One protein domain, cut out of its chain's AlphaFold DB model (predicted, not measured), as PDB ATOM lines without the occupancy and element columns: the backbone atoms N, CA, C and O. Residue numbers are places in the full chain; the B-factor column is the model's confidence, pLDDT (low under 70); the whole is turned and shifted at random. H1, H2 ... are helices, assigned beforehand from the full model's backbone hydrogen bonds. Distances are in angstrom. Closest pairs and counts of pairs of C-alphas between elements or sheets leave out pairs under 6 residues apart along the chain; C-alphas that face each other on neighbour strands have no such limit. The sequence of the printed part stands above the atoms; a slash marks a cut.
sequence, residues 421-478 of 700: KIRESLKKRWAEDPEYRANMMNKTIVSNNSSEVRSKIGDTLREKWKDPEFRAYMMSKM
ATOM      1  N   LYS A 421     174.774 245.461 207.410       97.25
ATOM      2  CA  LYS A 421     174.978 245.360 205.951       97.25
ATOM      3  C   LYS A 421     176.024 244.308 205.567       97.25
ATOM      4  O   LYS A 421     175.835 243.542 204.621       97.25
ATOM      5  N   ILE A 422     177.131 244.213 206.310       96.25
ATOM      6  CA  ILE A 422     178.144 243.163 206.095       96.25
ATOM      7  C   ILE A 422     177.564 241.774 206.404       96.25
ATOM      8  O   ILE A 422     177.812 240.829 205.658       96.25
ATOM      9  N   ARG A 423     176.775 241.626 207.475       95.94
ATOM     10  CA  ARG A 423     176.113 240.359 207.824       95.94
ATOM     11  C   ARG A 423     175.072 239.960 206.783       95.94
ATOM     12  O   ARG A 423     175.060 238.801 206.388       95.94
ATOM     13  N   GLU A 424     174.234 240.885 206.334       96.81
ATOM     14  CA  GLU A 424     173.217 240.649 205.306       96.81
ATOM     15  C   GLU A 424     173.849 240.281 203.971       96.81
ATOM     16  O   GLU A 424     173.491 239.261 203.396       96.81
ATOM     17  N   SER A 425     174.856 241.030 203.514       97.38
ATOM     18  CA  SER A 425     175.580 240.694 202.282       97.38
ATOM     19  C   SER A 425     176.292 239.338 202.367       97.38
ATOM     20  O   SER A 425     176.284 238.583 201.396       97.38
ATOM     21  N   LEU A 426     176.851 238.970 203.528       96.44
ATOM     22  CA  LEU A 426     177.411 237.635 203.769       96.44
ATOM     23  C   LEU A 426     176.340 236.542 203.779       96.44
ATOM     24  O   LEU A 426     176.560 235.501 203.166       96.44
ATOM     25  N   LYS A 427     175.197 236.759 204.442       97.19
ATOM     26  CA  LYS A 427     174.063 235.819 204.458       97.19
ATOM     27  C   LYS A 427     173.493 235.624 203.054       97.19
ATOM     28  O   LYS A 427     173.310 234.486 202.637       97.19
ATOM     29  N   LYS A 428     173.299 236.713 202.308       97.69
ATOM     30  CA  LYS A 428     172.831 236.712 200.918       97.69
ATOM     31  C   LYS A 428     173.779 235.921 200.024       97.69
ATOM     32  O   LYS A 428     173.366 234.954 199.398       97.69
ATOM     33  N   ARG A 429     175.080 236.226 200.072       97.00
ATOM     34  CA  ARG A 429     176.102 235.461 199.341       97.00
ATOM     35  C   ARG A 429     176.158 233.998 199.781       97.00
ATOM     36  O   ARG A 429     176.409 233.126 198.964       97.00
ATOM     37  N   TRP A 430     175.924 233.707 201.059       96.94
ATOM     38  CA  TRP A 430     175.861 232.331 201.538       96.94
ATOM     39  C   TRP A 430     174.649 231.585 200.986       96.94
ATOM     40  O   TRP A 430     174.788 230.401 200.704       96.94
ATOM     41  N   ALA A 431     173.492 232.238 200.852       97.12
ATOM     42  CA  ALA A 431     172.247 231.666 200.344       97.12
ATOM     43  C   ALA A 431     172.269 231.474 198.817       97.12
ATOM     44  O   ALA A 431     171.964 230.380 198.348       97.12
ATOM     45  N   GLU A 432     172.679 232.505 198.077       97.50
ATOM     46  CA  GLU A 432     172.586 232.586 196.613       97.50
ATOM     47  C   GLU A 432     173.751 231.913 195.876       97.50
ATOM     48  O   GLU A 432     173.552 231.386 194.788       97.50
ATOM     49  N   ASP A 433     174.962 231.910 196.450       97.25
ATOM     50  CA  ASP A 433     176.169 231.397 195.788       97.25
ATOM     51  C   ASP A 433     176.595 230.033 196.385       97.25
ATOM     52  O   ASP A 433     177.318 229.975 197.396       97.25
ATOM     53  N   PRO A 434     176.164 228.900 195.787       96.38
ATOM     54  CA  PRO A 434     176.547 227.568 196.251       96.38
ATOM     55  C   PRO A 434     178.052 227.310 196.101       96.38
ATOM     56  O   PRO A 434     178.624 226.547 196.884       96.38
ATOM     57  N   GLU A 435     178.719 227.967 195.149       96.06
ATOM     58  CA  GLU A 435     180.154 227.815 194.918       96.06
ATOM     59  C   GLU A 435     180.957 228.487 196.041       96.06
ATOM     60  O   GLU A 435     181.908 227.906 196.580       96.06
ATOM     61  N   TYR A 436     180.527 229.669 196.495       96.75
ATOM     62  CA  TYR A 436     181.084 230.319 197.683       96.75
ATOM     63  C   TYR A 436     180.893 229.474 198.943       96.75
ATOM     64  O   TYR A 436     181.848 229.304 199.714       96.75
ATOM     65  N   ARG A 437     179.699 228.901 199.135       96.62
ATOM     66  CA  ARG A 437     179.402 228.015 200.268       96.62
ATOM     67  C   ARG A 437     180.308 226.783 200.261       96.62
ATOM     68  O   ARG A 437     180.966 226.508 201.266       96.62
ATOM     69  N   ALA A 438     180.415 226.098 199.123       95.00
ATOM     70  CA  ALA A 438     181.289 224.939 198.957       95.00
ATOM     71  C   ALA A 438     182.762 225.301 199.197       95.00
ATOM     72  O   ALA A 438     183.476 224.568 199.876       95.00
ATOM     73  N   ASN A 439     183.228 226.459 198.723       96.19
ATOM     74  CA  ASN A 439     184.592 226.929 198.959       96.19
ATOM     75  C   ASN A 439     184.860 227.223 200.448       96.19
ATOM     76  O   ASN A 439     185.907 226.844 200.973       96.19
ATOM     77  N   MET A 440     183.923 227.859 201.159       95.44
ATOM     78  CA  MET A 440     184.059 228.119 202.600       95.44
ATOM     79  C   MET A 440     184.001 226.826 203.426       95.44
ATOM     80  O   MET A 440     184.812 226.654 204.343       95.44
ATOM     81  N   MET A 441     183.128 225.880 203.067       92.38
ATOM     82  CA  MET A 441     183.103 224.546 203.670       92.38
ATOM     83  C   MET A 441     184.400 223.788 203.393       92.38
ATOM     84  O   MET A 441     185.027 223.313 204.332       92.38
ATOM     85  N   ASN A 442     184.880 223.759 202.150       92.31
ATOM     86  CA  ASN A 442     186.131 223.097 201.785       92.31
ATOM     87  C   ASN A 442     187.333 223.704 202.505       92.31
ATOM     88  O   ASN A 442     188.173 222.964 203.000       92.31
ATOM     89  N   LYS A 443     187.414 225.031 202.646       92.38
ATOM     90  CA  LYS A 443     188.468 225.673 203.449       92.38
ATOM     91  C   LYS A 443     188.422 225.229 204.908       92.38
ATOM     92  O   LYS A 443     189.475 224.962 205.482       92.38
ATOM     93  N   THR A 444     187.224 225.125 205.480       90.44
ATOM     94  CA  THR A 444     187.011 224.681 206.866       90.44
ATOM     95  C   THR A 444     187.337 223.198 207.038       90.44
ATOM     96  O   THR A 444     187.982 222.807 208.004       90.44
ATOM     97  N   ILE A 445     186.941 222.360 206.081       87.50
ATOM     98  CA  ILE A 445     187.225 220.926 206.060       87.50
ATOM     99  C   ILE A 445     188.723 220.702 205.879       87.50
ATOM    100  O   ILE A 445     189.304 219.959 206.650       87.50
ATOM    101  N   VAL A 446     189.378 221.350 204.916       86.44
ATOM    102  CA  VAL A 446     190.817 221.186 204.656       86.44
ATOM    103  C   VAL A 446     191.648 221.664 205.845       86.44
ATOM    104  O   VAL A 446     192.586 220.973 206.243       86.44
ATOM    105  N   SER A 447     191.298 222.801 206.457       85.00
ATOM    106  CA  SER A 447     192.005 223.276 207.649       85.00
ATOM    107  C   SER A 447     191.813 222.317 208.829       85.00
ATOM    108  O   SER A 447     192.800 221.912 209.445       85.00
ATOM    109  N   ASN A 448     190.579 221.870 209.087       84.44
ATOM    110  CA  ASN A 448     190.260 220.991 210.213       84.44
ATOM    111  C   ASN A 448     190.676 219.532 210.002       84.44
ATOM    112  O   ASN A 448     190.971 218.857 210.982       84.44
ATOM    113  N   ASN A 449     190.671 219.018 208.772       83.06
ATOM    114  CA  ASN A 449     191.003 217.629 208.431       83.06
ATOM    115  C   ASN A 449     192.472 217.440 208.074       83.06
ATOM    116  O   ASN A 449     192.884 216.301 207.861       83.06
ATOM    117  N   SER A 450     193.272 218.506 208.017       87.12
ATOM    118  CA  SER A 450     194.713 218.331 207.899       87.12
ATOM    119  C   SER A 450     195.206 217.527 209.111       87.12
ATOM    120  O   SER A 450     195.163 217.970 210.263       87.12
ATOM    121  N   SER A 451     195.604 216.279 208.850       88.12
ATOM    122  CA  SER A 451     196.032 215.315 209.870       88.12
ATOM    123  C   SER A 451     197.176 215.878 210.709       88.12
ATOM    124  O   SER A 451     197.236 215.646 211.914       88.12
ATOM    125  N   GLU A 452     198.028 216.694 210.093       89.81
ATOM    126  CA  GLU A 452     199.107 217.423 210.748       89.81
ATOM    127  C   GLU A 452     198.602 218.441 211.775       89.81
ATOM    128  O   GLU A 452     199.129 218.488 212.885       89.81
ATOM    129  N   VAL A 453     197.581 219.245 211.453       87.19
ATOM    130  CA  VAL A 453     197.026 220.224 212.402       87.19
ATOM    131  C   VAL A 453     196.303 219.503 213.529       87.19
ATOM    132  O   VAL A 453     196.511 219.850 214.689       87.19
ATOM    133  N   ARG A 454     195.537 218.442 213.234       89.81
ATOM    134  CA  ARG A 454     194.920 217.602 214.276       89.81
ATOM    135  C   ARG A 454     195.959 216.964 215.194       89.81
ATOM    136  O   ARG A 454     195.758 216.962 216.405       89.81
ATOM    137  N   SER A 455     197.066 216.470 214.639       93.75
ATOM    138  CA  SER A 455     198.157 215.872 215.419       93.75
ATOM    139  C   SER A 455     198.834 216.917 216.301       93.75
ATOM    140  O   SER A 455     198.908 216.717 217.505       93.75
ATOM    141  N   LYS A 456     199.183 218.091 215.755       94.31
ATOM    142  CA  LYS A 456     199.767 219.212 216.517       94.31
ATOM    143  C   LYS A 456     198.835 219.719 217.619       94.31
ATOM    144  O   LYS A 456     199.280 219.968 218.738       94.31
ATOM    145  N   ILE A 457     197.537 219.858 217.342       92.25
ATOM    146  CA  ILE A 457     196.543 220.230 218.360       92.25
ATOM    147  C   ILE A 457     196.451 219.132 219.428       92.25
ATOM    148  O   ILE A 457     196.438 219.437 220.616       92.25
ATOM    149  N   GLY A 458     196.443 217.859 219.026       95.25
ATOM    150  CA  GLY A 458     196.442 216.722 219.944       95.25
ATOM    151  C   GLY A 458     197.683 216.673 220.835       95.25
ATOM    152  O   GLY A 458     197.550 216.487 222.040       95.25
ATOM    153  N   ASP A 459     198.872 216.887 220.272       96.31
ATOM    154  CA  ASP A 459     200.148 216.901 220.993       96.31
ATOM    155  C   ASP A 459     200.237 218.072 221.960       96.31
ATOM    156  O   ASP A 459     200.518 217.875 223.137       96.31
ATOM    157  N   THR A 460     199.910 219.283 221.504       95.81
ATOM    158  CA  THR A 460     199.893 220.465 222.378       95.81
ATOM    159  C   THR A 460     198.861 220.332 223.494       95.81
ATOM    160  O   THR A 460     199.114 220.775 224.613       95.81
ATOM    161  N   LEU A 461     197.713 219.700 223.234       96.44
ATOM    162  CA  LEU A 461     196.719 219.428 224.264       96.44
ATOM    163  C   LEU A 461     197.217 218.356 225.241       96.44
ATOM    164  O   LEU A 461     197.135 218.574 226.445       96.44
ATOM    165  N   ARG A 462     197.776 217.238 224.756       97.44
ATOM    166  CA  ARG A 462     198.392 216.193 225.596       97.44
ATOM    167  C   ARG A 462     199.492 216.759 226.488       97.44
ATOM    168  O   ARG A 462     199.535 216.412 227.663       97.44
ATOM    169  N   GLU A 463     200.329 217.642 225.954       97.75
ATOM    170  CA  GLU A 463     201.389 218.311 226.708       97.75
ATOM    171  C   GLU A 463     200.805 219.206 227.805       97.75
ATOM    172  O   GLU A 463     201.182 219.082 228.965       97.75
ATOM    173  N   LYS A 464     199.777 220.002 227.485       97.00
ATOM    174  CA  LYS A 464     199.040 220.792 228.485       97.00
ATOM    175  C   LYS A 464     198.343 219.932 229.543       97.00
ATOM    176  O   LYS A 464     198.174 220.384 230.663       97.00
ATOM    177  N   TRP A 465     197.941 218.700 229.236       96.94
ATOM    178  CA  TRP A 465     197.350 217.788 230.227       96.94
ATOM    179  C   TRP A 465     198.366 217.170 231.194       96.94
ATOM    180  O   TRP A 465     197.952 216.667 232.243       96.94
ATOM    181  N   LYS A 466     199.665 217.177 230.859       97.25
ATOM    182  CA  LYS A 466     200.728 216.784 231.796       97.25
ATOM    183  C   LYS A 466     200.932 217.836 232.884       97.25
ATOM    184  O   LYS A 466     201.322 217.473 233.988       97.25
ATOM    185  N   ASP A 467     200.639 219.099 232.577       97.69
ATOM    186  CA  ASP A 467     200.691 220.194 233.538       97.69
ATOM    187  C   ASP A 467     199.563 220.046 234.589       97.69
ATOM    188  O   ASP A 467     198.370 220.070 234.238       97.69
ATOM    189  N   PRO A 468     199.902 219.846 235.881       96.75
ATOM    190  CA  PRO A 468     198.914 219.652 236.938       96.75
ATOM    191  C   PRO A 468     198.005 220.872 237.133       96.75
ATOM    192  O   PRO A 468     196.833 220.690 237.477       96.75
ATOM    193  N   GLU A 469     198.490 222.087 236.870       96.69
ATOM    194  CA  GLU A 469     197.706 223.315 237.038       96.69
ATOM    195  C   GLU A 469     196.610 223.412 235.979       96.69
ATOM    196  O   GLU A 469     195.426 223.580 236.295       96.69
ATOM    197  N   PHE A 470     196.975 223.210 234.712       97.56
ATOM    198  CA  PHE A 470     196.022 223.200 233.605       97.56
ATOM    199  C   PHE A 470     194.976 222.090 233.768       97.56
ATOM    200  O   PHE A 470     193.784 222.293 233.509       97.56
ATOM    201  N   ARG A 471     195.396 220.913 234.245       97.69
ATOM    202  CA  ARG A 471     194.495 219.797 234.537       97.69
ATOM    203  C   ARG A 471     193.510 220.129 235.659       97.69
ATOM    204  O   ARG A 471     192.318 219.862 235.497       97.69
ATOM    205  N   ALA A 472     193.972 220.708 236.768       97.25
ATOM    206  CA  ALA A 472     193.112 221.129 237.873       97.25
ATOM    207  C   ALA A 472     192.118 222.212 237.429       97.25
ATOM    208  O   ALA A 472     190.926 222.112 237.726       97.25
ATOM    209  N   TYR A 473     192.573 223.183 236.631       96.94
ATOM    210  CA  TYR A 473     191.721 224.203 236.022       96.94
ATOM    211  C   TYR A 473     190.625 223.586 235.143       96.94
ATOM    212  O   TYR A 473     189.443 223.905 235.298       96.94
ATOM    213  N   MET A 474     190.983 222.659 234.251       96.50
ATOM    214  CA  MET A 474     190.010 221.977 233.395       96.50
ATOM    215  C   MET A 474     189.025 221.122 234.198       96.50
ATOM    216  O   MET A 474     187.837 221.122 233.876       96.50
ATOM    217  N   MET A 475     189.476 220.447 235.260       94.44
ATOM    218  CA  MET A 475     188.605 219.681 236.161       94.44
ATOM    219  C   MET A 475     187.645 220.584 236.943       94.44
ATOM    220  O   MET A 475     186.455 220.286 237.019       94.44
ATOM    221  N   SER A 476     188.121 221.723 237.445       93.88
ATOM    222  CA  SER A 476     187.278 222.737 238.086       93.88
ATOM    223  C   SER A 476     186.229 223.282 237.111       93.88
ATOM    224  O   SER A 476     185.041 223.339 237.426       93.88
ATOM    225  N   LYS A 477     186.624 223.575 235.866       94.25
ATOM    226  CA  LYS A 477     185.701 224.014 234.811       94.25
ATOM    227  C   LYS A 477     184.670 222.944 234.442       94.25
ATOM    228  O   LYS A 477     183.537 223.275 234.111       94.25
ATOM    229  N   MET A 478     185.038 221.665 234.483       89.69
ATOM    230  CA  MET A 478     184.089 220.563 234.293       89.69
ATOM    231  C   MET A 478     183.129 220.414 235.478       89.69
ATOM    232  O   MET A 478     181.967 220.098 235.254       89.69
TER     233      MET A 478
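Overview. This is residues 421 to 478 of the 700 residues of the protein "Hypothetical protein" of Ditylum brightwellii (UniProt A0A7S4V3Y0). Four helices follow one another end to end in an open arch with an empty middle: H2 and H3 make the wide span, meeting at a blunt corner, and the shorter H1 and H4 turn off at its two ends like legs. There is no packed core, since neighbouring helices meet near their ends and H1 stays far from H4. The printed part has 58 residues with four named helices, in the order H1, H2, H3, H4, and no named strand; the class is all helix. The whole is extended, with a radius of gyration of the C-alphas of 18.4 A, and spans 50 by 27 by 15 A, only just elongated.

Along the chain. H1 covers residues 421 to 432 and begins at C-alpha 421 at (174.978, 245.360, 205.951). After Asp 433 comes H2, residues 434 to 449, 21.4 A from first to last C-alpha; it ends at C-alpha 449 at (191.003, 217.629, 208.431). After Ser 450 comes H3, residues 451 to 466, 22.5 A long in the same measure. After Asp 467 comes H4, residues 468 to 478, ending at C-alpha 478 at (184.089, 220.563, 234.293). H1 measures 16.0 A and H4 15.1 A from first to last C-alpha.

Arrangement. H1 and H2 only just touch, with 3 pairs of C-alphas within 8 A, and only at the corner by their link. Their closest C-alphas, of Trp 430 and Arg 437, are 5.7 A apart; H1 touches with residues 429 to 430 alone, H2 with 436 to 437 alone. Their lines are about perpendicular, at 83 degrees. H2 and H3 are close but not clearly touching, their closest C-alphas, of Asn 448 and Arg 454, being 7.1 A apart. They run the same way at a steep tilt of 46 degrees. H3 and H4 only just touch, again with 3 pairs of C-alphas within 8 A and only at the corner; the closest C-alphas, of Trp 465 and Arg 471, are 5.5 A apart, and H3 touches with residues 464 to 465 alone. Their lines are about perpendicular, at 79 degrees. H1 is apart from H3 and from H4, and H2 is apart from H4. In H1, H2, H3 and H4 every O i to N i+4 pair is within hydrogen-bond range.

Size, cuts and confidence. The two C-alphas farthest apart, of Glu 432 and Pro 468, are 49.9 A from each other. The C-alphas of Lys 421 and Met 478 are 38.7 A apart. The printed part has no cut, and its three links are tight. The mean pLDDT of the printed part is 94.3, and no printed residue is under 70.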